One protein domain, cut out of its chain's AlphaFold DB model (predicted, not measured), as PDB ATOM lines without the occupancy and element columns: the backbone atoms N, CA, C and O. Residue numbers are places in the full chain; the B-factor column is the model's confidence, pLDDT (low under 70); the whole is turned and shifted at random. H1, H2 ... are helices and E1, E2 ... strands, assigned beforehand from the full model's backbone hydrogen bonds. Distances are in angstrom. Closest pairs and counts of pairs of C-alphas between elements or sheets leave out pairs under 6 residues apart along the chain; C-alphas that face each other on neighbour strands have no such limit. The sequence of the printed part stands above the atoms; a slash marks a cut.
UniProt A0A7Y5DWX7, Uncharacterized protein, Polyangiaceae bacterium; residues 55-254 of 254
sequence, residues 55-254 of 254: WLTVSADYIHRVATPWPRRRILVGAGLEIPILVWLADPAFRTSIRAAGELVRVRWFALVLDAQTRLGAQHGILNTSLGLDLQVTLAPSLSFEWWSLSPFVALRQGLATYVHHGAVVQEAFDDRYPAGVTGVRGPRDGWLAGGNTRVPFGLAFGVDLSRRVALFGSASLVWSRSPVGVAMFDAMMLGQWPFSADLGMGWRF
ATOM      1  N   TRP A  55     105.692 142.114 132.832       55.84
ATOM      2  CA  TRP A  55     104.339 142.156 133.379       55.84
ATOM      3  C   TRP A  55     104.162 143.375 134.270       55.84
ATOM      4  O   TRP A  55     105.103 143.850 134.904       55.84
ATOM      5  N   LEU A  56     102.931 143.859 134.307       60.34
ATOM      6  CA  LEU A  56     102.441 144.804 135.290       60.34
ATOM      7  C   LEU A  56     101.363 144.079 136.088       60.34
ATOM      8  O   LEU A  56     100.334 143.715 135.529       60.34
ATOM      9  N   THR A  57     101.570 143.858 137.379       64.50
ATOM     10  CA  THR A  57     100.512 143.289 138.222       64.50
ATOM     11  C   THR A  57      99.681 144.408 138.819       64.50
ATOM     12  O   THR A  57     100.240 145.339 139.396       64.50
ATOM     13  N   VAL A  58      98.357 144.288 138.708       66.81
ATOM     14  CA  VAL A  58      97.405 145.099 139.471       66.81
ATOM     15  C   VAL A  58      96.832 144.231 140.578       66.81
ATOM     16  O   VAL A  58      96.333 143.141 140.297       66.81
ATOM     17  N   SER A  59      96.882 144.696 141.824       69.88
ATOM     18  CA  SER A  59      96.284 143.980 142.953       69.88
ATOM     19  C   SER A  59      95.266 144.810 143.729       69.88
ATOM     20  O   SER A  59      95.362 146.039 143.821       69.88
ATOM     21  N   ALA A  60      94.280 144.107 144.283       75.00
ATOM     22  CA  ALA A  60      93.300 144.630 145.218       75.00
ATOM     23  C   ALA A  60      93.277 143.737 146.461       75.00
ATOM     24  O   ALA A  60      92.902 142.566 146.383       75.00
ATOM     25  N   ASP A  61      93.658 144.308 147.605       72.19
ATOM     26  CA  ASP A  61      93.851 143.564 148.849       72.19
ATOM     27  C   ASP A  61      92.915 144.052 149.960       72.19
ATOM     28  O   ASP A  61      92.796 145.254 150.227       72.19
ATOM     29  N   TYR A  62      92.290 143.098 150.653       77.06
ATOM     30  CA  TYR A  62      91.611 143.311 151.927       77.06
ATOM     31  C   TYR A  62      92.572 143.006 153.075       77.06
ATOM     32  O   TYR A  62      93.161 141.928 153.124       77.06
ATOM     33  N   ILE A  63      92.707 143.935 154.026       76.88
ATOM     34  CA  ILE A  63      93.610 143.791 155.172       76.88
ATOM     35  C   ILE A  63      92.879 144.176 156.460       76.88
ATOM     36  O   ILE A  63      92.442 145.314 156.622       76.88
ATOM     37  N   HIS A  64      92.815 143.246 157.409       76.31
ATOM     38  CA  HIS A  64      92.239 143.435 158.734       76.31
ATOM     39  C   HIS A  64      93.320 143.483 159.817       76.31
ATOM     40  O   HIS A  64      94.271 142.700 159.808       76.31
ATOM     41  N   ARG A  65      93.171 144.383 160.794       79.62
ATOM     42  CA  ARG A  65      94.084 144.471 161.938       79.62
ATOM     43  C   ARG A  65      93.605 143.586 163.081       79.62
ATOM     44  O   ARG A  65      92.571 143.849 163.678       79.62
ATOM     45  N   VAL A  66      94.425 142.614 163.463       82.19
ATOM     46  CA  VAL A  66      94.158 141.767 164.628       82.19
ATOM     47  C   VAL A  66      94.597 142.495 165.900       82.19
ATOM     48  O   VAL A  66      95.689 143.072 165.964       82.19
ATOM     49  N   ALA A  67      93.740 142.486 166.923       79.38
ATOM     50  CA  ALA A  67      94.076 143.011 168.240       79.38
ATOM     51  C   ALA A  67      95.195 142.168 168.865       79.38
ATOM     52  O   ALA A  67      95.092 140.948 168.960       79.38
ATOM     53  N   THR A  68      96.273 142.819 169.298       73.31
ATOM     54  CA  THR A  68      97.410 142.139 169.926       73.31
ATOM     55  C   THR A  68      97.694 142.730 171.301       73.31
ATOM     56  O   THR A  68      97.726 143.957 171.419       73.31
ATOM     57  N   PRO A  69      98.003 141.905 172.317       73.69
ATOM     58  CA  PRO A  69      98.350 142.391 173.655       73.69
ATOM     59  C   PRO A  69      99.716 143.098 173.697       73.69
ATOM     60  O   PRO A  69     100.048 143.768 174.670       73.69
ATOM     61  N   TRP A  70     100.531 142.962 172.647       76.00
ATOM     62  CA  TRP A  70     101.862 143.556 172.577       76.00
ATOM     63  C   TRP A  70     101.831 144.913 171.856       76.00
ATOM     64  O   TRP A  70     101.622 144.944 170.643       76.00
ATOM     65  N   PRO A  71     102.129 146.038 172.535       62.62
ATOM     66  CA  PRO A  71     101.946 147.387 171.980       62.62
ATOM     67  C   PRO A  71     102.859 147.712 170.785       62.62
ATOM     68  O   PRO A  71     102.596 148.643 170.030       62.62
ATOM     69  N   ARG A  72     103.940 146.942 170.595       67.81
ATOM     70  CA  ARG A  72     104.941 147.137 169.529       67.81
ATOM     71  C   ARG A  72     104.816 146.146 168.369       67.81
ATOM     72  O   ARG A  72     105.660 146.143 167.472       67.81
ATOM     73  N   ARG A  73     103.794 145.287 168.397       74.56
ATOM     74  CA  ARG A  73     103.490 144.336 167.327       74.56
ATOM     75  C   ARG A  73     102.180 144.741 166.669       74.56
ATOM     76  O   ARG A  73     101.247 145.174 167.336       74.56
ATOM     77  N   ARG A  74     102.124 144.637 165.347       76.56
ATOM     78  CA  ARG A  74     100.873 144.741 164.594       76.56
ATOM     79  C   ARG A  74     100.759 143.487 163.752       76.56
ATOM     80  O   ARG A  74     101.656 143.216 162.960       76.56
ATOM     81  N   ILE A  75      99.690 142.732 163.963       77.62
ATOM     82  CA  ILE A  75      99.355 141.579 163.135       77.62
ATOM     83  C   ILE A  75      98.228 142.020 162.214       77.62
ATOM     84  O   ILE A  75      97.211 142.552 162.667       77.62
ATOM     85  N   LEU A  76      98.453 141.853 160.921       79.00
ATOM     86  CA  LEU A  76      97.493 142.112 159.871       79.00
ATOM     87  C   LEU A  76      97.193 140.780 159.188       79.00
ATOM     88  O   LEU A  76      98.118 140.025 158.890       79.00
ATOM     89  N   VAL A  77      95.914 140.499 158.973       77.81
ATOM     90  CA  VAL A  77      95.444 139.311 158.260       77.81
ATOM     91  C   VAL A  77      94.596 139.771 157.091       77.81
ATOM     92  O   VAL A  77      93.740 140.638 157.261       77.81
ATOM     93  N   GLY A  78      94.843 139.232 155.906       77.00
ATOM     94  CA  GLY A  78      94.188 139.690 154.692       77.00
ATOM     95  C   GLY A  78      94.020 138.617 153.634       77.00
ATOM     96  O   GLY A  78      94.466 137.485 153.794       77.00
ATOM     97  N   ALA A  79      93.373 139.004 152.546       76.06
ATOM     98  CA  ALA A  79      93.269 138.226 151.322       76.06
ATOM     99  C   ALA A  79      93.228 139.196 150.141       76.06
ATOM    100  O   ALA A  79      92.762 140.330 150.285       76.06
ATOM    101  N   GLY A  80      93.719 138.755 148.990       72.56
ATOM    102  CA  GLY A  80      93.966 139.625 147.854       72.56
ATOM    103  C   GLY A  80      93.652 138.982 146.519       72.56
ATOM    104  O   GLY A  80      93.708 137.761 146.356       72.56
ATOM    105  N   LEU A  81      93.345 139.819 145.538       71.69
ATOM    106  CA  LEU A  81      93.281 139.424 144.139       71.69
ATOM    107  C   LEU A  81      94.398 140.141 143.386       71.69
ATOM    108  O   LEU A  81      94.456 141.366 143.372       71.69
ATOM    109  N   GLU A  82      95.264 139.371 142.741       69.25
ATOM    110  CA  GLU A  82      96.341 139.838 141.878       69.25
ATOM    111  C   GLU A  82      95.986 139.497 140.421       69.25
ATOM    112  O   GLU A  82      95.798 138.338 140.049       69.25
ATOM    113  N   ILE A  83      95.924 140.496 139.551       66.00
ATOM    114  CA  ILE A  83      95.719 140.312 138.115       66.00
ATOM    115  C   ILE A  83      97.017 140.729 137.419       66.00
ATOM    116  O   ILE A  83      97.269 141.925 137.254       66.00
ATOM    117  N   PRO A  84      97.882 139.771 137.029       62.91
ATOM    118  CA  PRO A  84      99.037 140.077 136.204       62.91
ATOM    119  C   PRO A  84      98.561 140.461 134.804       62.91
ATOM    120  O   PRO A  84      97.931 139.661 134.111       62.91
ATOM    121  N   ILE A  85      98.893 141.675 134.384       58.66
ATOM    122  CA  ILE A  85      98.735 142.157 133.017       58.66
ATOM    123  C   ILE A  85     100.058 141.884 132.305       58.66
ATOM    124  O   ILE A  85     101.074 142.532 132.559       58.66
ATOM    125  N   LEU A  86     100.064 140.882 131.430       57.50
ATOM    126  CA  LEU A  86     101.201 140.619 130.552       57.50
ATOM    127  C   LEU A  86     101.236 141.700 129.472       57.50
ATOM    128  O   LEU A  86     100.306 141.807 128.673       57.50
ATOM    129  N   VAL A  87     102.303 142.497 129.450       53.53
ATOM    130  CA  VAL A  87     102.528 143.493 128.401       53.53
ATOM    131  C   VAL A  87     103.482 142.870 127.392       53.53
ATOM    132  O   VAL A  87     104.697 142.839 127.587       53.53
ATOM    133  N   TRP A  88     102.912 142.314 126.325       55.06
ATOM    134  CA  TRP A  88     103.672 141.820 125.183       55.06
ATOM    135  C   TRP A  88     103.976 142.975 124.236       55.06
ATOM    136  O   TRP A  88     103.071 143.601 123.696       55.06
ATOM    137  N   LEU A  89     105.265 143.281 124.075       51.03
ATOM    138  CA  LEU A  89     105.727 144.383 123.229       51.03
ATOM    139  C   LEU A  89     105.931 143.968 121.759       51.03
ATOM    140  O   LEU A  89     106.172 144.846 120.937       51.03
ATOM    141  N   ALA A  90     105.842 142.672 121.422       46.62
ATOM    142  CA  ALA A  90     106.290 142.163 120.119       46.62
ATOM    143  C   ALA A  90     105.308 141.259 119.332       46.62
ATOM    144  O   ALA A  90     105.515 141.105 118.134       46.62
ATOM    145  N   ASP A  91     104.249 140.686 119.923       49.12
ATOM    146  CA  ASP A  91     103.382 139.699 119.235       49.12
ATOM    147  C   ASP A  91     101.931 139.722 119.814       49.12
ATOM    148  O   ASP A  91     101.755 140.044 120.992       49.12
ATOM    149  N   PRO A  92     100.860 139.495 119.015       40.31
ATOM    150  CA  PRO A  92      99.450 139.569 119.441       40.31
ATOM    151  C   PRO A  92      98.886 138.410 120.295       40.31
ATOM    152  O   PRO A  92      97.689 138.432 120.596       40.31
ATOM    153  N   ALA A  93      99.658 137.396 120.704       48.53
ATOM    154  CA  ALA A  93      99.103 136.299 121.512       48.53
ATOM    155  C   ALA A  93      98.698 136.743 122.940       48.53
ATOM    156  O   ALA A  93      99.497 136.747 123.878       48.53
ATOM    157  N   PHE A  94      97.418 137.077 123.122       47.94
ATOM    158  CA  PHE A  94      96.842 137.443 124.415       47.94
ATOM    159  C   PHE A  94      96.907 136.270 125.406       47.94
ATOM    160  O   PHE A  94      96.453 135.160 125.126       47.94
ATOM    161  N   ARG A  95      97.470 136.521 126.592       53.28
ATOM    162  CA  ARG A  95      97.533 135.568 127.707       53.28
ATOM    163  C   ARG A  95      96.803 136.165 128.900       53.28
ATOM    164  O   ARG A  95      97.128 137.267 129.334       53.28
ATOM    165  N   THR A  96      95.866 135.414 129.468       52.72
ATOM    166  CA  THR A  96      95.168 135.810 130.694       52.72
ATOM    167  C   THR A  96      95.668 134.985 131.862       52.72
ATOM    168  O   THR A  96      95.583 133.754 131.856       52.72
ATOM    169  N   SER A  97      96.151 135.662 132.894       51.50
ATOM    170  CA  SER A  97      96.417 135.049 134.191       51.50
ATOM    171  C   SER A  97      95.593 135.747 135.257       51.50
ATOM    172  O   SER A  97      95.488 136.969 135.249       51.50
ATOM    173  N   ILE A  98      95.031 134.970 136.175       53.44
ATOM    174  CA  ILE A  98      94.343 135.479 137.356       53.44
ATOM    175  C   ILE A  98      94.983 134.794 138.554       53.44
ATOM    176  O   ILE A  98      95.080 133.567 138.609       53.44
ATOM    177  N   ARG A  99      95.449 135.585 139.516       53.28
ATOM    178  CA  ARG A  99      96.034 135.079 140.751       53.28
ATOM    179  C   ARG A  99      95.188 135.534 141.928       53.28
ATOM    180  O   ARG A  99      94.883 136.704 142.083       53.28
ATOM    181  N   ALA A 100      94.813 134.598 142.779       56.72
ATOM    182  CA  ALA A 100      94.282 134.907 144.091       56.72
ATOM    183  C   ALA A 100      95.421 134.753 145.102       56.72
ATOM    184  O   ALA A 100      96.059 133.699 145.190       56.72
ATOM    185  N   ALA A 101      95.691 135.807 145.861       58.00
ATOM    186  CA  ALA A 101      96.495 135.704 147.063       58.00
ATOM    187  C   ALA A 101      95.562 135.290 148.210       58.00
ATOM    188  O   ALA A 101      94.668 136.033 148.620       58.00
ATOM    189  N   GLY A 102      95.741 134.059 148.684       56.12
ATOM    190  CA  GLY A 102      95.123 133.583 149.915       56.12
ATOM    191  C   GLY A 102      95.790 134.205 151.142       56.12
ATOM    192  O   GLY A 102      96.715 135.004 151.010       56.12
ATOM    193  N   GLU A 103      95.294 133.827 152.324       56.97
ATOM    194  CA  GLU A 103      95.691 134.302 153.661       56.97
ATOM    195  C   GLU A 103      97.060 135.001 153.717       56.97
ATOM    196  O   GLU A 103      98.116 134.368 153.752       56.97
ATOM    197  N   LEU A 104      97.013 136.331 153.725       59.44
ATOM    198  CA  LEU A 104      98.138 137.223 153.947       59.44
ATOM    199  C   LEU A 104      98.292 137.404 155.454       59.44
ATOM    200  O   LEU A 104      97.488 138.104 156.069       59.44
ATOM    201  N   VAL A 105      99.315 136.812 156.060       68.69
ATOM    202  CA  VAL A 105      99.672 137.058 157.460       68.69
ATOM    203  C   VAL A 105     100.883 137.973 157.495       68.69
ATOM    204  O   VAL A 105     102.024 137.545 157.314       68.69
ATOM    205  N   ARG A 106     100.640 139.247 157.797       72.38
ATOM    206  CA  ARG A 106     101.688 140.254 157.928       72.38
ATOM    207  C   ARG A 106     101.894 140.625 159.387       72.38
ATOM    208  O   ARG A 106     101.037 141.218 160.040       72.38
ATOM    209  N   VAL A 107     103.082 140.329 159.888       72.88
ATOM    210  CA  VAL A 107     103.524 140.669 161.236       72.88
ATOM    211  C   VAL A 107     104.539 141.798 161.149       72.88
ATOM    212  O   VAL A 107     105.642 141.635 160.635       72.88
ATOM    213  N   ARG A 108     104.189 142.963 161.695       71.44
ATOM    214  CA  ARG A 108     105.121 144.079 161.860       71.44
ATOM    215  C   ARG A 108     105.646 144.113 163.285       71.44
ATOM    216  O   ARG A 108     104.872 144.236 164.239       71.44
ATOM    217  N   TRP A 109     106.964 144.073 163.413       70.88
ATOM    218  CA  TRP A 109     107.685 144.226 164.666       70.88
ATOM    219  C   TRP A 109     108.655 145.404 164.554       70.88
ATOM    220  O   TRP A 109     109.676 145.320 163.878       70.88
ATOM    221  N   PHE A 110     108.321 146.524 165.203       76.00
ATOM    222  CA  PHE A 110     109.038 147.796 165.037       76.00
ATOM    223  C   PHE A 110     109.119 148.240 163.557       76.00
ATOM    224  O   PHE A 110     108.093 148.535 162.933       76.00
ATOM    225  N   ALA A 111     110.337 148.299 163.015       79.25
ATOM    226  CA  ALA A 111     110.642 148.588 161.622       79.25
ATOM    227  C   ALA A 111     110.633 147.326 160.749       79.25
ATOM    228  O   ALA A 111     110.536 147.442 159.538       79.25
ATOM    229  N   LEU A 112     110.699 146.120 161.314       82.50
ATOM    230  CA  LEU A 112     110.725 144.889 160.534       82.50
ATOM    231  C   LEU A 112     109.311 144.438 160.167       82.50
ATOM    232  O   LEU A 112     108.438 144.336 161.033       82.50
ATOM    233  N   VAL A 113     109.095 144.126 158.894       81.69
ATOM    234  CA  VAL A 113     107.892 143.457 158.401       81.69
ATOM    235  C   VAL A 113     108.263 142.032 158.010       81.69
ATOM    236  O   VAL A 113     109.173 141.811 157.213       81.69
ATOM    237  N   LEU A 114     107.554 141.071 158.588       84.88
ATOM    238  CA  LEU A 114     107.530 139.688 158.143       84.88
ATOM    239  C   LEU A 114     106.162 139.436 157.519       84.88
ATOM    240  O   LEU A 114     105.138 139.716 158.140       84.88
ATOM    241  N   ASP A 115     106.153 138.930 156.299       81.88
ATOM    242  CA  ASP A 115     104.938 138.624 155.557       81.88
ATOM    243  C   ASP A 115     104.967 137.158 155.133       81.88
ATOM    244  O   ASP A 115     105.985 136.678 154.638       81.88
ATOM    245  N   ALA A 116     103.872 136.444 155.327       82.88
ATOM    246  CA  ALA A 116     103.693 135.093 154.831       82.88
ATOM    247  C   ALA A 116     102.349 135.025 154.114       82.88
ATOM    248  O   ALA A 116     101.328 135.417 154.669       82.88
ATOM    249  N   GLN A 117     102.361 134.526 152.885       81.12
ATOM    250  CA  GLN A 117     101.173 134.439 152.050       81.12
ATOM    251  C   GLN A 117     101.160 133.149 151.251       81.12
ATOM    252  O   GLN A 117     102.188 132.704 150.730       81.12
ATOM    253  N   THR A 118      99.974 132.578 151.113       77.81
ATOM    254  CA  THR A 118      99.722 131.505 150.155       77.81
ATOM    255  C   THR A 118      99.104 132.103 148.903       77.81
ATOM    256  O   THR A 118      98.345 133.065 148.968       77.81
ATOM    257  N   ARG A 119      99.445 131.576 147.731       72.81
ATOM    258  CA  ARG A 119      98.880 132.048 146.466       72.81
ATOM    259  C   ARG A 119      98.362 130.891 145.651       72.81
ATOM    260  O   ARG A 119      99.083 129.923 145.443       72.81
ATOM    261  N   LEU A 120      97.150 131.046 145.142       74.62
ATOM    262  CA  LEU A 120      96.569 130.163 144.150       74.62
ATOM    263  C   LEU A 120      96.431 130.948 142.846       74.62
ATOM    264  O   LEU A 120      95.703 131.933 142.769       74.62
ATOM    265  N   GLY A 121      97.160 130.539 141.819       70.69
ATOM    266  CA  GLY A 121      97.147 131.193 140.517       70.69
ATOM    267  C   GLY A 121      96.644 130.262 139.438       70.69
ATOM    268  O   GLY A 121      97.136 129.145 139.333       70.69
ATOM    269  N   ALA A 122      95.724 130.738 138.609       66.12
ATOM    270  CA  ALA A 122      95.357 130.077 137.369       66.12
ATOM    271  C   ALA A 122      95.870 130.900 136.186       66.12
ATOM    272  O   ALA A 122      95.821 132.133 136.168       66.12
ATOM    273  N   GLN A 123      96.366 130.207 135.178       69.38
ATOM    274  CA  GLN A 123      96.841 130.821 133.960       69.38
ATOM    275  C   GLN A 123      96.342 130.040 132.760       69.38
ATOM    276  O   GLN A 123      96.412 128.816 132.721       69.38
ATOM    277  N   HIS A 124      95.878 130.782 131.762       66.44
ATOM    278  CA  HIS A 124      95.457 130.240 130.488       66.44
ATOM    279  C   HIS A 124      96.268 130.900 129.374       66.44
ATOM    280  O   HIS A 124      96.301 132.127 129.240       66.44
ATOM    281  N   GLY A 125      96.968 130.079 128.601       64.25
ATOM    282  CA  GLY A 125      97.718 130.494 127.431       64.25
ATOM    283  C   GLY A 125      97.515 129.522 126.275       64.25
ATOM    284  O   GLY A 125      97.032 128.407 126.450       64.25
ATOM    285  N   ILE A 126      97.933 129.950 125.086       59.19
ATOM    286  CA  ILE A 126      97.819 129.161 123.848       59.19
ATOM    287  C   ILE A 126      98.594 127.834 123.946       59.19
ATOM    288  O   ILE A 126      98.166 126.817 123.409       59.19
ATOM    289  N   LEU A 127      99.729 127.835 124.653       63.28
ATOM    290  CA  LEU A 127     100.591 126.659 124.792       63.28
ATOM    291  C   LEU A 127     100.155 125.734 125.934       63.28
ATOM    292  O   LEU A 127     100.321 124.520 125.848       63.28
ATOM    293  N   ASN A 128      99.613 126.286 127.017       64.19
ATOM    294  CA  ASN A 128      99.243 125.520 128.199       64.19
ATOM    295  C   ASN A 128      98.225 126.253 129.078       64.19
ATOM    296  O   ASN A 128      98.132 127.481 129.100       64.19
ATOM    297  N   THR A 129      97.497 125.469 129.866       71.25
ATOM    298  CA  THR A 129      96.760 125.949 131.037       71.25
ATOM    299  C   THR A 129      97.467 125.443 132.285       71.25
ATOM    300  O   THR A 129      97.836 124.270 132.352       71.25
ATOM    301  N   SER A 130      97.671 126.314 133.270       71.88
ATOM    302  CA  SER A 130      98.315 125.955 134.529       71.88
ATOM    303  C   SER A 130      97.530 126.452 135.739       71.88
ATOM    304  O   SER A 130      96.900 127.508 135.714       71.88
ATOM    305  N   LEU A 131      97.567 125.664 136.810       76.94
ATOM    306  CA  LEU A 131      97.051 126.024 138.126       76.94
ATOM    307  C   LEU A 131      98.167 125.780 139.138       76.94
ATOM    308  O   LEU A 131      98.632 124.654 139.277       76.94
ATOM    309  N   GLY A 132      98.614 126.825 139.823       75.94
ATOM    310  CA  GLY A 132      99.720 126.774 140.774       75.94
ATOM    311  C   GLY A 132      99.291 127.162 142.179       75.94
ATOM    312  O   GLY A 132      98.586 128.153 142.356       75.94
ATOM    313  N   LEU A 133      99.749 126.394 143.164       81.06
ATOM    314  CA  LEU A 133      99.722 126.744 144.577       81.06
ATOM    315  C   LEU A 133     101.149 127.031 145.040       81.06
ATOM    316  O   LEU A 133     102.004 126.142 145.007       81.06
ATOM    317  N   ASP A 134     101.368 128.237 145.547       81.31
ATOM    318  CA  ASP A 134     102.664 128.693 146.028       81.31
ATOM    319  C   ASP A 134     102.579 129.172 147.479       81.31
ATOM    320  O   ASP A 134     101.566 129.712 147.927       81.31
ATOM    321  N   LEU A 135     103.697 129.054 148.190       85.06
ATOM    322  CA  LEU A 135     103.943 129.730 149.458       85.06
ATOM    323  C   LEU A 135     104.992 130.814 149.236       85.06
ATOM    324  O   LEU A 135     106.053 130.536 148.683       85.06
ATOM    325  N   GLN A 136     104.730 132.034 149.697       85.56
ATOM    326  CA  GLN A 136     105.731 133.091 149.760       85.56
ATOM    327  C   GLN A 136     105.911 133.578 151.191       85.56
ATOM    328  O   GLN A 136     104.952 133.946 151.861       85.56
ATOM    329  N   VAL A 137     107.166 133.671 151.615       89.38
ATOM    330  CA  VAL A 137     107.570 134.330 152.856       89.38
ATOM    331  C   VAL A 137     108.468 135.500 152.491       89.38
ATOM    332  O   VAL A 137     109.431 135.325 151.755       89.38
ATOM    333  N   THR A 138     108.153 136.692 152.981       88.19
ATOM    334  CA  THR A 138     108.862 137.940 152.689       88.19
ATOM    335  C   THR A 138     109.376 138.552 153.978       88.19
ATOM    336  O   THR A 138     108.641 138.693 154.952       88.19
ATOM    337  N   LEU A 139     110.636 138.961 153.962       91.25
ATOM    338  CA  LEU A 139     111.266 139.740 155.010       91.25
ATOM    339  C   LEU A 139     111.575 141.129 154.456       91.25
ATOM    340  O   LEU A 139     112.299 141.255 153.469       91.25
ATOM    341  N   ALA A 140     111.030 142.162 155.089       90.25
ATOM    342  CA  ALA A 140     111.140 143.537 154.628       90.25
ATOM    343  C   ALA A 140     111.372 144.492 155.812       90.25
ATOM    344  O   ALA A 140     110.416 144.902 156.480       90.25
ATOM    345  N   PRO A 141     112.624 144.851 156.143       88.31
ATOM    346  CA  PRO A 141     112.867 146.003 157.002       88.31
ATOM    347  C   PRO A 141     112.297 147.264 156.340       88.31
ATOM    348  O   PRO A 141     112.538 147.527 155.170       88.31
ATOM    349  N   SER A 142     111.528 148.037 157.098       84.12
ATOM    350  CA  SER A 142     110.761 149.183 156.620       84.12
ATOM    351  C   SER A 142     111.215 150.474 157.287       84.12
ATOM    352  O   SER A 142     111.273 150.589 158.515       84.12
ATOM    353  N   LEU A 143     111.484 151.474 156.459       86.62
ATOM    354  CA  LEU A 143     111.550 152.871 156.852       86.62
ATOM    355  C   LEU A 143     110.151 153.442 156.627       86.62
ATOM    356  O   LEU A 143     109.643 153.423 155.509       86.62
ATOM    357  N   SER A 144     109.482 153.875 157.694       80.56
ATOM    358  CA  SER A 144     108.141 154.463 157.606       80.56
ATOM    359  C   SER A 144     108.153 155.879 158.154       80.56
ATOM    360  O   SER A 144     108.609 156.103 159.273       80.56
ATOM    361  N   PHE A 145     107.585 156.790 157.379       83.19
ATOM    362  CA  PHE A 145     107.260 158.156 157.763       83.19
ATOM    363  C   PHE A 145     105.734 158.308 157.789       83.19
ATOM    364  O   PHE A 145     105.005 157.336 157.597       83.19
ATOM    365  N   GLU A 146     105.241 159.513 158.071       81.94
ATOM    366  CA  GLU A 146     103.814 159.747 158.320       81.94
ATOM    367  C   GLU A 146     102.903 159.341 157.148       81.94
ATOM    368  O   GLU A 146     101.833 158.784 157.378       81.94
ATOM    369  N   TRP A 147     103.338 159.561 155.906       84.44
ATOM    370  CA  TRP A 147     102.532 159.317 154.701       84.44
ATOM    371  C   TRP A 147     103.223 158.436 153.653       84.44
ATOM    372  O   TRP A 147     102.635 158.157 152.609       84.44
ATOM    373  N   TRP A 148     104.448 157.967 153.907       89.12
ATOM    374  CA  TRP A 148     105.152 157.065 152.994       89.12
ATOM    375  C   TRP A 148     106.001 156.024 153.719       89.12
ATOM    376  O   TRP A 148     106.387 156.178 154.878       89.12
ATOM    377  N   SER A 149     106.308 154.947 153.009       87.62
ATOM    378  CA  SER A 149     107.201 153.894 153.464       87.62
ATOM    379  C   SER A 149     108.071 153.380 152.328       87.62
ATOM    380  O   SER A 149     107.655 153.378 151.170       87.62
ATOM    381  N   LEU A 150     109.270 152.931 152.677       92.06
ATOM    382  CA  LEU A 150     110.202 152.270 151.778       92.06
ATOM    383  C   LEU A 150     110.829 151.091 152.511       92.06
ATOM    384  O   LEU A 150     111.265 151.225 153.654       92.06
ATOM    385  N   SER A 151     110.856 149.935 151.863       90.81
ATOM    386  CA  SER A 151     111.316 148.695 152.472       90.81
ATOM    387  C   SER A 151     112.125 147.889 151.463       90.81
ATOM    388  O   SER A 151     111.530 147.352 150.523       90.81
ATOM    389  N   PRO A 152     113.459 147.772 151.606       93.06
ATOM    390  CA  PRO A 152     114.156 146.697 150.926       93.06
ATOM    391  C   PRO A 152     113.609 145.365 151.420       93.06
ATOM    392  O   PRO A 152     113.281 145.217 152.598       93.06
ATOM    393  N   PHE A 153     113.484 144.404 150.518       91.88
ATOM    394  CA  PHE A 153     112.929 143.105 150.851       91.88
ATOM    395  C   PHE A 153     113.701 141.970 150.200       91.88
ATOM    396  O   PHE A 153     114.321 142.121 149.148       91.88
ATOM    397  N   VAL A 154     113.590 140.811 150.836       91.62
ATOM    398  CA  VAL A 154     113.902 139.506 150.264       91.62
ATOM    399  C   VAL A 154     112.711 138.603 150.529       91.62
ATOM    400  O   VAL A 154     112.137 138.624 151.618       91.62
ATOM    401  N   ALA A 155     112.309 137.819 149.541       87.94
ATOM    402  CA  ALA A 155     111.301 136.796 149.726       87.94
ATOM    403  C   ALA A 155     111.819 135.439 149.270       87.94
ATOM    404  O   ALA A 155     112.698 135.339 148.423       87.94
ATOM    405  N   LEU A 156     111.230 134.395 149.827       88.75
ATOM    406  CA  LEU A 156     111.315 133.037 149.334       88.75
ATOM    407  C   LEU A 156     109.921 132.661 148.851       88.75
ATOM    408  O   LEU A 156     108.980 132.655 149.641       88.75
ATOM    409  N   ARG A 157     109.793 132.350 147.566       85.00
ATOM    410  CA  ARG A 157     108.578 131.810 146.966       85.00
ATOM    411  C   ARG A 157     108.848 130.380 146.523       85.00
ATOM    412  O   ARG A 157     109.746 130.133 145.725       85.00
ATOM    413  N   GLN A 158     108.064 129.453 147.042       84.50
ATOM    414  CA  GLN A 158     108.155 128.032 146.753       84.50
ATOM    415  C   GLN A 158     106.850 127.577 146.114       84.50
ATOM    416  O   GLN A 158     105.792 127.701 146.733       84.50
ATOM    417  N   GLY A 159     106.924 127.019 144.906       80.88
ATOM    418  CA  GLY A 159     105.798 126.289 144.338       80.88
ATOM    419  C   GLY A 159     105.598 124.980 145.094       80.88
ATOM    420  O   GLY A 159     106.508 124.150 145.202       80.88
ATOM    421  N   LEU A 160     104.409 124.817 145.664       82.88
ATOM    422  CA  LEU A 160     104.032 123.628 146.426       82.88
ATOM    423  C   LEU A 160     103.502 122.550 145.484       82.88
ATOM    424  O   LEU A 160     103.964 121.409 145.509       82.88
ATOM    425  N   ALA A 161     102.569 122.940 144.617       81.75
ATOM    426  CA  ALA A 161     101.963 122.071 143.623       81.75
ATOM    427  C   ALA A 161     101.604 122.875 142.374       81.75
ATOM    428  O   ALA A 161     101.134 124.009 142.468       81.75
ATOM    429  N   THR A 162     101.799 122.291 141.196       79.19
ATOM    430  CA  THR A 162     101.346 122.910 139.950       79.19
ATOM    431  C   THR A 162     100.735 121.867 139.038       79.19
ATOM    432  O   THR A 162     101.373 120.871 138.711       79.19
ATOM    433  N   TYR A 163      99.497 122.092 138.630       82.25
ATOM    434  CA  TYR A 163      98.858 121.343 137.566       82.25
ATOM    435  C   TYR A 163      99.163 122.013 136.233       82.25
ATOM    436  O   TYR A 163      99.037 123.236 136.122       82.25
ATOM    437  N   VAL A 164      99.517 121.223 135.223       79.44
ATOM    438  CA  VAL A 164      99.527 121.680 133.832       79.44
ATOM    439  C   VAL A 164      98.736 120.757 132.947       79.44
ATOM    440  O   VAL A 164      98.769 119.535 133.091       79.44
ATOM    441  N   HIS A 165      98.073 121.409 132.007       82.12
ATOM    442  CA  HIS A 165      97.479 120.820 130.836       82.12
ATOM    443  C   HIS A 165      98.112 121.464 129.601       82.12
ATOM    444  O   HIS A 165      98.076 122.690 129.443       82.12
ATOM    445  N   HIS A 166      98.735 120.653 128.753       77.31
ATOM    446  CA  HIS A 166      99.342 121.114 127.512       77.31
ATOM    447  C   HIS A 166      98.258 121.306 126.447       77.31
ATOM    448  O   HIS A 166      97.375 120.469 126.275       77.31
ATOM    449  N   GLY A 167      98.313 122.429 125.730       71.75
ATOM    450  CA  GLY A 167      97.390 122.702 124.632       71.75
ATOM    451  C   GLY A 167      97.676 121.822 123.411       71.75
ATOM    452  O   GLY A 167      98.783 121.306 123.245       71.75
ATOM    453  N   ALA A 168      96.696 121.722 122.507       76.06
ATOM    454  CA  ALA A 168      96.807 120.935 121.273       76.06
ATOM    455  C   ALA A 168      98.060 121.286 120.448       76.06
ATOM    456  O   ALA A 168      98.718 120.396 119.924       76.06
ATOM    457  N   VAL A 169      98.444 122.567 120.420       69.25
ATOM    458  CA  VAL A 169      99.631 123.060 119.700       69.25
ATOM    459  C   VAL A 169     100.929 122.428 120.212       69.25
ATOM    460  O   VAL A 169     101.821 122.135 119.414       69.25
ATOM    461  N   VAL A 170     101.046 122.229 121.529       69.12
ATOM    462  CA  VAL A 170     102.236 121.638 122.160       69.12
ATOM    463  C   VAL A 170     102.276 120.135 121.935       69.12
ATOM    464  O   VAL A 170     103.342 119.599 121.647       69.12
ATOM    465  N   GLN A 171     101.123 119.474 122.033       73.50
ATOM    466  CA  GLN A 171     101.025 118.046 121.765       73.50
ATOM    467  C   GLN A 171     101.389 117.740 120.307       73.50
ATOM    468  O   GLN A 171     102.267 116.924 120.056       73.50
ATOM    469  N   GLU A 172     100.816 118.484 119.360       71.81
ATOM    470  CA  GLU A 172     101.122 118.365 117.933       71.81
ATOM    471  C   GLU A 172     102.607 118.651 117.651       71.81
ATOM    472  O   GLU A 172     103.241 117.924 116.899       71.81
ATOM    473  N   ALA A 173     103.206 119.660 118.298       70.31
ATOM    474  CA  ALA A 173     104.621 119.986 118.094       70.31
ATOM    475  C   ALA A 173     105.550 118.892 118.639       70.31
ATOM    476  O   ALA A 173     106.613 118.628 118.071       70.31
ATOM    477  N   PHE A 174     105.165 118.266 119.754       72.50
ATOM    478  CA  PHE A 174     105.883 117.122 120.293       72.50
ATOM    479  C   PHE A 174     105.778 115.923 119.350       72.50
ATOM    480  O   PHE A 174     106.803 115.321 119.041       72.50
ATOM    481  N   ASP A 175     104.572 115.607 118.878       74.75
ATOM    482  CA  ASP A 175     104.312 114.457 118.011       74.75
ATOM    483  C   ASP A 175     105.008 114.604 116.644       74.75
ATOM    484  O   ASP A 175     105.565 113.631 116.136       74.75
ATOM    485  N   ASP A 176     105.076 115.825 116.097       74.81
ATOM    486  CA  ASP A 176     105.820 116.137 114.868       74.81
ATOM    487  C   ASP A 176     107.329 115.898 115.032       74.81
ATOM    488  O   ASP A 176     107.996 115.346 114.153       74.81
ATOM    489  N   ARG A 177     107.891 116.314 116.174       70.38
ATOM    490  CA  ARG A 177     109.333 116.213 116.447       70.38
ATOM    491  C   ARG A 177     109.750 114.822 116.920       70.38
ATOM    492  O   ARG A 177     110.889 114.409 116.694       70.38
ATOM    493  N   TYR A 178     108.846 114.108 117.581       70.81
ATOM    494  CA  TYR A 178     109.058 112.779 118.144       70.81
ATOM    495  C   TYR A 178     107.908 111.846 117.740       70.81
ATOM    496  O   TYR A 178     107.065 111.517 118.579       70.81
ATOM    497  N   PRO A 179     107.891 111.362 116.483       70.69
ATOM    498  CA  PRO A 179     106.822 110.505 115.992       70.69
ATOM    499  C   PRO A 179     106.649 109.261 116.862       70.69
ATOM    500  O   PRO A 179     107.624 108.594 117.244       70.69
ATOM    501  N   ALA A 180     105.392 108.934 117.161       65.31
ATOM    502  CA  ALA A 180     105.045 107.788 117.987       65.31
ATOM    503  C   ALA A 180     105.690 106.494 117.449       65.31
ATOM    504  O   ALA A 180     105.605 106.179 116.264       65.31
ATOM    505  N   GLY A 181     106.343 105.737 118.337       60.66
ATOM    506  CA  GLY A 181     106.947 104.436 118.016       60.66
ATOM    507  C   GLY A 181     108.414 104.458 117.567       60.66
ATOM    508  O   GLY A 181     109.005 103.385 117.481       60.66
ATOM    509  N   VAL A 182     109.028 105.628 117.343       61.03
ATOM    510  CA  VAL A 182     110.431 105.714 116.875       61.03
ATOM    511  C   VAL A 182     111.419 105.971 118.015       61.03
ATOM    512  O   VAL A 182     112.491 105.375 118.061       61.03
ATOM    513  N   THR A 183     111.079 106.859 118.947       60.78
ATOM    514  CA  THR A 183     112.063 107.424 119.889       60.78
ATOM    515  C   THR A 183     111.921 106.910 121.322       60.78
ATOM    516  O   THR A 183     112.805 107.136 122.143       60.78
ATOM    517  N   GLY A 184     110.813 106.232 121.656       61.16
ATOM    518  CA  GLY A 184     110.509 105.785 123.025       61.16
ATOM    519  C   GLY A 184     110.346 106.929 124.040       61.16
ATOM    520  O   GLY A 184     110.190 106.677 125.238       61.16
ATOM    521  N   VAL A 185     110.377 108.183 123.580       66.31
ATOM    522  CA  VAL A 185     110.255 109.372 124.421       66.31
ATOM    523  C   VAL A 185     108.791 109.529 124.807       66.31
ATOM    524  O   VAL A 185     107.899 109.546 123.963       66.31
ATOM    525  N   ARG A 186     108.534 109.627 126.112       64.62
ATOM    526  CA  ARG A 186     107.188 109.897 126.618       64.62
ATOM    527  C   ARG A 186     106.844 111.360 126.352       64.62
ATOM    528  O   ARG A 186     107.633 112.233 126.705       64.62
ATOM    529  N   GLY A 187     105.669 111.583 125.766       65.69
ATOM    530  CA  GLY A 187     105.116 112.911 125.513       65.69
ATOM    531  C   GLY A 187     104.984 113.784 126.759       65.69
ATOM    532  O   GLY A 187     105.135 113.286 127.887       65.69
ATOM    533  N   PRO A 188     104.708 115.086 126.566       68.44
ATOM    534  CA  PRO A 188     104.442 115.998 127.663       68.44
ATOM    535  C   PRO A 188     103.322 115.421 128.533       68.44
ATOM    536  O   PRO A 188     102.308 114.927 128.044       68.44
ATOM    537  N   ARG A 189     103.552 115.399 129.845       72.88
ATOM    538  CA  ARG A 189     102.616 114.811 130.799       72.88
ATOM    539  C   ARG A 189     101.775 115.899 131.421       72.88
ATOM    540  O   ARG A 189     102.306 116.764 132.115       72.88
ATOM    541  N   ASP A 190     100.475 115.787 131.218       81.75
ATOM    542  CA  ASP A 190      99.508 116.526 132.006       81.75
ATOM    543  C   ASP A 190      99.426 115.955 133.415       81.75
ATOM    544  O   ASP A 190      99.618 114.755 133.643       81.75
ATOM    545  N   GLY A 191      99.111 116.820 134.369       80.88
ATOM    546  CA  GLY A 191      98.916 116.413 135.749       80.88
ATOM    547  C   GLY A 191      99.588 117.324 136.756       80.88
ATOM    548  O   GLY A 191     100.121 118.388 136.440       80.88
ATOM    549  N   TRP A 192      99.517 116.878 138.006       81.19
ATOM    550  CA  TRP A 192     100.107 117.557 139.146       81.19
ATOM    551  C   TRP A 192     101.596 117.258 139.244       81.19
ATOM    552  O   TRP A 192     102.014 116.104 139.343       81.19
ATOM    553  N   LEU A 193     102.385 118.322 139.274       76.06
ATOM    554  CA  LEU A 193     103.802 118.296 139.581       76.06
ATOM    555  C   LEU A 193     104.009 118.811 141.008       76.06
ATOM    556  O   LEU A 193     103.522 119.885 141.372       76.06
ATOM    557  N   ALA A 194     104.728 118.032 141.811       70.12
ATOM    558  CA  ALA A 194     105.146 118.411 143.156       70.12
ATOM    559  C   ALA A 194     106.521 119.096 143.120       70.12
ATOM    560  O   ALA A 194     107.385 118.710 142.331       70.12
ATOM    561  N   GLY A 195     106.740 120.080 143.999       65.31
ATOM    562  CA  GLY A 195     108.053 120.723 144.160       65.31
ATOM    563  C   GLY A 195     108.431 121.664 143.014       65.31
ATOM    564  O   GLY A 195     109.535 121.596 142.475       65.31
ATOM    565  N   GLY A 196     107.504 122.541 142.636       61.72
ATOM    566  CA  GLY A 196     107.685 123.489 141.541       61.72
ATOM    567  C   GLY A 196     108.532 124.691 141.953       61.72
ATOM    568  O   GLY A 196     108.333 125.249 143.022       61.72
ATOM    569  N   ASN A 197     109.481 125.067 141.098       68.56
ATOM    570  CA  ASN A 197     110.173 126.361 141.027       68.56
ATOM    571  C   ASN A 197     110.375 127.125 142.360       68.56
ATOM    572  O   ASN A 197     109.464 127.777 142.879       68.56
ATOM    573  N   THR A 198     111.605 127.115 142.876       75.19
ATOM    574  CA  THR A 198     111.996 128.000 143.978       75.19
ATOM    575  C   THR A 198     112.432 129.342 143.408       75.19
ATOM    576  O   THR A 198     113.325 129.414 142.561       75.19
ATOM    577  N   ARG A 199     111.834 130.421 143.908       78.38
ATOM    578  CA  ARG A 199     112.152 131.793 143.520       78.38
ATOM    579  C   ARG A 199     112.546 132.607 144.735       78.38
ATOM    580  O   ARG A 199     111.947 132.491 145.801       78.38
ATOM    581  N   VAL A 200     113.528 133.471 144.546       83.38
ATOM    582  CA  VAL A 200     114.006 134.398 145.563       83.38
ATOM    583  C   VAL A 200     113.948 135.804 144.977       83.38
ATOM    584  O   VAL A 200     114.921 136.253 144.366       83.38
ATOM    585  N   PRO A 201     112.793 136.487 145.065       82.25
ATOM    586  CA  PRO A 201     112.716 137.894 144.720       82.25
ATOM    587  C   PRO A 201     113.388 138.746 145.799       82.25
ATOM    588  O   PRO A 201     113.228 138.507 146.996       82.25
ATOM    589  N   PHE A 202     114.112 139.770 145.378       87.69
ATOM    590  CA  PHE A 202     114.679 140.786 146.251       87.69
ATOM    591  C   PHE A 202     114.600 142.146 145.570       87.69
ATOM    592  O   PHE A 202     114.759 142.261 144.356       87.69
ATOM    593  N   GLY A 203     114.320 143.195 146.330       90.69
ATOM    594  CA  GLY A 203     114.052 144.492 145.726       90.69
ATOM    595  C   GLY A 203     113.665 145.562 146.720       90.69
ATOM    596  O   GLY A 203     113.987 145.475 147.903       90.69
ATOM    597  N   LEU A 204     112.961 146.570 146.217       91.00
ATOM    598  CA  LEU A 204     112.427 147.681 146.990       91.00
ATOM    599  C   LEU A 204     110.907 147.678 146.884       91.00
ATOM    600  O   LEU A 204     110.355 147.647 145.787       91.00
ATOM    601  N   ALA A 205     110.240 147.734 148.028       89.31
ATOM    602  CA  ALA A 205     108.816 147.999 148.133       89.31
ATOM    603  C   ALA A 205     108.609 149.422 148.650       89.31
ATOM    604  O   ALA A 205     109.300 149.857 149.571       89.31
ATOM    605  N   PHE A 206     107.648 150.140 148.087       89.88
ATOM    606  CA  PHE A 206     107.241 151.459 148.545       89.88
ATOM    607  C   PHE A 206     105.743 151.472 148.838       89.88
ATOM    608  O   PHE A 206     104.971 150.684 148.295       89.88
ATOM    609  N   GLY A 207     105.330 152.383 149.708       87.19
ATOM    610  CA  GLY A 207     103.923 152.606 150.008       87.19
ATOM    611  C   GLY A 207     103.664 154.070 150.299       87.19
ATOM    612  O   GLY A 207     104.506 154.725 150.908       87.19
ATOM    613  N   VAL A 208     102.510 154.569 149.876       88.56
ATOM    614  CA  VAL A 208     102.042 155.931 150.125       88.56
ATOM    615  C   VAL A 208     100.624 155.852 150.670       88.56
ATOM    616  O   VAL A 208      99.730 155.288 150.037       88.56
ATOM    617  N   ASP A 209     100.412 156.428 151.844       86.44
ATOM    618  CA  ASP A 209      99.090 156.520 152.448       86.44
ATOM    619  C   ASP A 209      98.382 157.754 151.874       86.44
ATOM    620  O   ASP A 209      98.697 158.887 152.229       86.44
ATOM    621  N   LEU A 210      97.425 157.541 150.965       86.69
ATOM    622  CA  LEU A 210      96.630 158.627 150.380       86.69
ATOM    623  C   LEU A 210      95.600 159.174 151.374       86.69
ATOM    624  O   LEU A 210      95.224 160.342 151.333       86.69
ATOM    625  N   SER A 211      95.098 158.309 152.255       85.81
ATOM    626  CA  SER A 211      94.178 158.670 153.330       85.81
ATOM    627  C   SER A 211      94.250 157.646 154.464       85.81
ATOM    628  O   SER A 211      94.916 156.619 154.359       85.81
ATOM    629  N   ARG A 212      93.473 157.853 155.538       80.00
ATOM    630  CA  ARG A 212      93.329 156.852 156.614       80.00
ATOM    631  C   ARG A 212      92.786 155.499 156.129       80.00
ATOM    632  O   ARG A 212      92.936 154.513 156.844       80.00
ATOM    633  N   ARG A 213      92.144 155.458 154.955       84.69
ATOM    634  CA  ARG A 213      91.448 154.277 154.421       84.69
ATOM    635  C   ARG A 213      92.056 153.715 153.145       84.69
ATOM    636  O   ARG A 213      91.704 152.604 152.783       84.69
ATOM    637  N   VAL A 214      92.925 154.458 152.463       84.06
ATOM    638  CA  VAL A 214      93.455 154.074 151.149       84.06
ATOM    639  C   VAL A 214      94.963 154.236 151.149       84.06
ATOM    640  O   VAL A 214      95.470 155.300 151.507       84.06
ATOM    641  N   ALA A 215      95.659 153.192 150.713       81.94
ATOM    642  CA  ALA A 215      97.096 153.208 150.501       81.94
ATOM    643  C   ALA A 215      97.420 152.705 149.093       81.94
ATOM    644  O   ALA A 215      96.838 151.722 148.634       81.94
ATOM    645  N   LEU A 216      98.367 153.368 148.437       87.38
ATOM    646  CA  LEU A 216      99.037 152.840 147.258       87.38
ATOM    647  C   LEU A 216     100.299 152.125 147.703       87.38
ATOM    648  O   LEU A 216     100.994 152.582 148.610       87.38
ATOM    649  N   PHE A 217     100.615 151.020 147.055       84.75
ATOM    650  CA  PHE A 217     101.873 150.330 147.262       84.75
ATOM    651  C   PHE A 217     102.403 149.819 145.939       84.75
ATOM    652  O   PHE A 217     101.661 149.597 144.986       84.75
ATOM    653  N   GLY A 218     103.709 149.640 145.888       84.56
ATOM    654  CA  GLY A 218     104.344 149.025 144.748       84.56
ATOM    655  C   GLY A 218     105.674 148.416 145.114       84.56
ATOM    656  O   GLY A 218     106.207 148.629 146.205       84.56
ATOM    657  N   SER A 219     106.208 147.635 144.195       84.31
ATOM    658  CA  SER A 219     107.520 147.035 144.338       84.31
ATOM    659  C   SER A 219     108.235 147.006 143.000       84.31
ATOM    660  O   SER A 219     107.613 146.948 141.942       84.31
ATOM    661  N   ALA A 220     109.558 147.057 143.063       85.31
ATOM    662  CA  ALA A 220     110.436 146.708 141.964       85.31
ATOM    663  C   ALA A 220     111.459 145.708 142.498       85.31
ATOM    664  O   ALA A 220     112.113 145.972 143.513       85.31
ATOM    665  N   SER A 221     111.595 144.558 141.848       79.94
ATOM    666  CA  SER A 221     112.498 143.503 142.313       79.94
ATOM    667  C   SER A 221     113.231 142.805 141.204       79.94
ATOM    668  O   SER A 221     112.739 142.723 140.088       79.94
ATOM    669  N   LEU A 222     114.385 142.257 141.570       80.44
ATOM    670  CA  LEU A 222     115.064 141.221 140.826       80.44
ATOM    671  C   LEU A 222     114.641 139.848 141.360       80.44
ATOM    672  O   LEU A 222     114.471 139.669 142.563       80.44
ATOM    673  N   VAL A 223     114.468 138.874 140.479       73.50
ATOM    674  CA  VAL A 223     114.008 137.526 140.797       73.50
ATOM    675  C   VAL A 223     115.086 136.545 140.385       73.50
ATOM    676  O   VAL A 223     115.376 136.375 139.203       73.50
ATOM    677  N   TRP A 224     115.667 135.870 141.372       70.44
ATOM    678  CA  TRP A 224     116.461 134.678 141.119       70.44
ATOM    679  C   TRP A 224     115.547 133.451 141.134       70.44
ATOM    680  O   TRP A 224     114.698 133.330 142.019       70.44
ATOM    681  N   SER A 225     115.697 132.542 140.174       68.31
ATOM    682  CA  SER A 225     114.922 131.301 140.107       68.31
ATOM    683  C   SER A 225     115.833 130.088 139.983       68.31
ATOM    684  O   SER A 225     116.868 130.107 139.313       68.31
ATOM    685  N   ARG A 226     115.433 129.004 140.644       65.31
ATOM    686  CA  ARG A 226     116.045 127.689 140.501       65.31
ATOM    687  C   ARG A 226     114.934 126.658 140.355       65.31
ATOM    688  O   ARG A 226     114.207 126.378 141.307       65.31
ATOM    689  N   SER A 227     114.836 126.060 139.171       56.06
ATOM    690  CA  SER A 227     114.001 124.880 138.949       56.06
ATOM    691  C   SER A 227     114.866 123.619 139.068       56.06
ATOM    692  O   SER A 227     115.783 123.444 138.264       56.06
ATOM    693  N   PRO A 228     114.636 122.742 140.064       45.19
ATOM    694  CA  PRO A 228     115.397 121.499 140.220       45.19
ATOM    695  C   PRO A 228     115.023 120.432 139.182       45.19
ATOM    696  O   PRO A 228     115.755 119.462 139.008       45.19
ATOM    697  N   VAL A 229     113.901 120.602 138.482       44.53
ATOM    698  CA  VAL A 229     113.449 119.670 137.455       44.53
ATOM    699  C   VAL A 229     113.774 120.288 136.097       44.53
ATOM    700  O   VAL A 229     113.418 121.443 135.853       44.53
ATOM    701  N   GLY A 230     114.419 119.520 135.210       36.50
ATOM    702  CA  GLY A 230     114.694 119.855 133.803       36.50
ATOM    703  C   GLY A 230     113.436 120.035 132.941       36.50
ATOM    704  O   GLY A 230     113.424 119.694 131.764       36.50
ATOM    705  N   VAL A 231     112.360 120.566 133.519       41.22
ATOM    706  CA  VAL A 231     111.166 121.036 132.829       41.22
ATOM    707  C   VAL A 231     111.477 122.417 132.263       41.22
ATOM    708  O   VAL A 231     110.940 123.436 132.695       41.22
ATOM    709  N   ALA A 232     112.343 122.438 131.251       32.69
ATOM    710  CA  ALA A 232     112.564 123.599 130.394       32.69
ATOM    711  C   ALA A 232     111.256 124.107 129.739       32.69
ATOM    712  O   ALA A 232     111.236 125.194 129.180       32.69
ATOM    713  N   MET A 233     110.145 123.362 129.838       32.03
ATOM    714  CA  MET A 233     108.833 123.758 129.311       32.03
ATOM    715  C   MET A 233     107.913 124.469 130.316       32.03
ATOM    716  O   MET A 233     107.057 125.240 129.899       32.03
ATOM    717  N   PHE A 234     108.081 124.283 131.629       36.44
ATOM    718  CA  PHE A 234     107.231 124.968 132.620       36.44
ATOM    719  C   PHE A 234     107.737 126.372 132.927       36.44
ATOM    720  O   PHE A 234     106.949 127.291 133.139       36.44
ATOM    721  N   ASP A 235     109.058 126.537 132.875       40.25
ATOM    722  CA  ASP A 235     109.705 127.841 132.867       40.25
ATOM    723  C   ASP A 235     109.893 128.376 131.441       40.25
ATOM    724  O   ASP A 235     110.530 129.402 131.294       40.25
ATOM    725  N   ALA A 236     109.293 127.798 130.388       35.66
ATOM    726  CA  ALA A 236     109.241 128.457 129.068       35.66
ATOM    727  C   ALA A 236     108.483 129.798 129.116       35.66
ATOM    728  O   ALA A 236     108.609 130.632 128.228       35.66
ATOM    729  N   MET A 237     107.724 130.041 130.188       37.78
ATOM    730  CA  MET A 237     107.142 131.350 130.470       37.78
ATOM    731  C   MET A 237     108.166 132.355 131.013       37.78
ATOM    732  O   MET A 237     107.930 133.552 130.862       37.78
ATOM    733  N   MET A 238     109.264 131.884 131.629       39.69
ATOM    734  CA  MET A 238     110.349 132.677 132.231       39.69
ATOM    735  C   MET A 238     111.713 132.557 131.525       39.69
ATOM    736  O   MET A 238     112.590 133.380 131.768       39.69
ATOM    737  N   LEU A 239     111.912 131.589 130.630       35.03
ATOM    738  CA  LEU A 239     113.033 131.550 129.696       35.03
ATOM    739  C   LEU A 239     112.890 132.773 128.790       35.03
ATOM    740  O   LEU A 239     111.944 132.865 128.017       35.03
ATOM    741  N   GLY A 240     113.781 133.745 128.981       35.41
ATOM    742  CA  GLY A 240     113.725 135.054 128.325       35.41
ATOM    743  C   GLY A 240     113.057 136.164 129.144       35.41
ATOM    744  O   GLY A 240     113.136 137.327 128.743       35.41
ATOM    745  N   GLN A 241     112.451 135.865 130.304       48.59
ATOM    746  CA  GLN A 241     112.015 136.909 131.231       48.59
ATOM    747  C   GLN A 241     113.232 137.625 131.793       48.59
ATOM    748  O   GLN A 241     114.193 137.010 132.257       48.59
ATOM    749  N   TRP A 242     113.175 138.950 131.763       47.22
ATOM    750  CA  TRP A 242     114.145 139.725 132.500       47.22
ATOM    751  C   TRP A 242     113.992 139.392 133.982       47.22
ATOM    752  O   TRP A 242     112.873 139.162 134.445       47.22
ATOM    753  N   PRO A 243     115.081 139.412 134.758       63.28
ATOM    754  CA  PRO A 243     114.994 139.142 136.180       63.28
ATOM    755  C   PRO A 243     114.177 140.208 136.916       63.28
ATOM    756  O   PRO A 243     114.087 140.106 138.122       63.28
ATOM    757  N   PHE A 244     113.604 141.227 136.267       65.50
ATOM    758  CA  PHE A 244     112.858 142.279 136.942       65.50
ATOM    759  C   PHE A 244     111.354 141.984 137.043       65.50
ATOM    760  O   PHE A 244     110.737 141.436 136.134       65.50
ATOM    761  N   SER A 245     110.735 142.438 138.127       70.44
ATOM    762  CA  SER A 245     109.284 142.553 138.262       70.44
ATOM    763  C   SER A 245     108.925 143.912 138.840       70.44
ATOM    764  O   SER A 245     109.664 144.442 139.673       70.44
ATOM    765  N   ALA A 246     107.791 144.456 138.405       72.62
ATOM    766  CA  ALA A 246     107.200 145.651 138.981       72.62
ATOM    767  C   ALA A 246     105.723 145.394 139.287       72.62
ATOM    768  O   ALA A 246     104.964 144.992 138.402       72.62
ATOM    769  N   ASP A 247     105.329 145.637 140.532       72.81
ATOM    770  CA  ASP A 247     103.951 145.477 140.987       72.81
ATOM    771  C   ASP A 247     103.424 146.820 141.492       72.81
ATOM    772  O   ASP A 247     104.147 147.579 142.143       72.81
ATOM    773  N   LEU A 248     102.159 147.115 141.193       76.31
ATOM    774  CA  LEU A 248     101.444 148.290 141.683       76.31
ATOM    775  C   LEU A 248     100.077 147.851 142.196       76.31
ATOM    776  O   LEU A 248      99.327 147.158 141.512       76.31
ATOM    777  N   GLY A 249      99.730 148.275 143.401       77.44
ATOM    778  CA  GLY A 249      98.483 147.889 144.036       77.44
ATOM    779  C   GLY A 249      97.879 149.005 144.868       77.44
ATOM    780  O   GLY A 249      98.520 150.003 145.215       77.44
ATOM    781  N   MET A 250      96.602 148.816 145.176       80.50
ATOM    782  CA  MET A 250      95.835 149.697 146.041       80.50
ATOM    783  C   MET A 250      95.151 148.863 147.121       80.50
ATOM    784  O   MET A 250      94.506 147.855 146.843       80.50
ATOM    785  N   GLY A 251      95.312 149.293 148.369       75.44
ATOM    786  CA  GLY A 251      94.764 148.614 149.537       75.44
ATOM    787  C   GLY A 251      93.771 149.499 150.273       75.44
ATOM    788  O   GLY A 251      94.010 150.699 150.447       75.44
ATOM    789  N   TRP A 252      92.691 148.886 150.758       78.19
ATOM    790  CA  TRP A 252      91.721 149.540 151.633       78.19
ATOM    791  C   TRP A 252      91.883 149.084 153.082       78.19
ATOM    792  O   TRP A 252      92.005 147.894 153.370       78.19
ATOM    793  N   ARG A 253      91.877 150.053 154.001       68.94
ATOM    794  CA  ARG A 253      91.942 149.842 155.451       68.94
ATOM    795  C   ARG A 253      90.574 150.140 156.060       68.94
ATOM    796  O   ARG A 253      90.042 151.233 155.845       68.94
ATOM    797  N   PHE A 254      90.055 149.189 156.831       60.38
ATOM    798  CA  PHE A 254      88.819 149.314 157.605       60.38
ATOM    799  C   PHE A 254      89.107 149.174 159.099       60.38
ATOM    800  O   PHE A 254      89.948 148.318 159.464       60.38
TER     801      PHE A 254
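AT A GLANCE: This is residues 55 to 254 of the 254 residues of an uncharacterized protein of Polyangiaceae bacterium (UniProt A0A7Y5DWX7). The domain is a closed barrel of nine strands that slant round its axis, with helix H1 and the loop of residues 178 to 190 reaching out beyond one end. A tenth, short strand, E7, pairs onto E6 outside the ring. The printed part has 200 residues, in the order E1 to E6, H1, E7 to E10, and is mostly strand. Round the ring run E1, E2, E3, E4, E5, E6, E8, E9, E10 and back to E1; the sheet is mixed. It is only just compact, close to loose, with a radius of gyration of the C-alphas of 19.6 A, and spans 69 by 34 by 25 A.

IN THESE COORDINATES: E1, residues 55 to 66, begins at C-alpha 55 (104.339, 142.156, 133.379). E2 is residues 73 to 87, 38.9 A long; E3 is 96 to 109, 37.2 A; E4 is 112 to 124, 36.7 A; E5 is 128 to 141, 37.9 A. E6, residues 148 to 166, is the longest strand at 44.4 A and bends by 73 degrees at residue 152. H1, residues 168 to 177, is 14.2 A long. E7 is residues 191 to 194, E8 198 to 209, and E9 214 to 226, 36.3 A long. E10, residues 244 to 253, ends at C-alpha 253 (91.942, 149.842, 155.451).

HOW THE PARTS SIT: E1 to E6 form a meander, each strand the antiparallel neighbour of the one before. Within hydrogen-bond range are N 60 and O 81 of E1 and E2, 2.9 A; N 78 and O 104 of E2 and E3, 2.9 A; N 100 and O 120 of E3 and E4, 2.8 A; N 119 and O 134 of E4 and E5, 2.8 A; and N 137 and O 156 of E5 and E6, 2.9 A. On the other side of E6 from E5 lie E8, with N 153 and O 203 at 2.9 A, and E7, with N 193 and O 162 at 2.8 A; both are antiparallel to E6. E8, E9 and E10 form a second meander, with N 204 and O 220 at 2.9 A and N 219 and O 247 at 2.9 A. E10 and E1 close the barrel and are parallel, at 36 degrees, with N 248 and O 57 at 3.2 A. H1 is not on the barrel; its closest C-alpha to E5 is that of Val 170, 7.8 A from that of Asn 128. In H1 every O i to N i+4 pair is within hydrogen-bond range.

THE WHOLE: The C-alphas of Pro 71 and Val 182, the two farthest apart, are 69.6 A apart. The printed part has no cut. The links H1 to E7, 13 residues, and E9 to E10, 17 residues, are long. Mean pLDDT of the printed part is 71.3; 74 residues are under 70, among them residues 82 to 105 and 225 to 244.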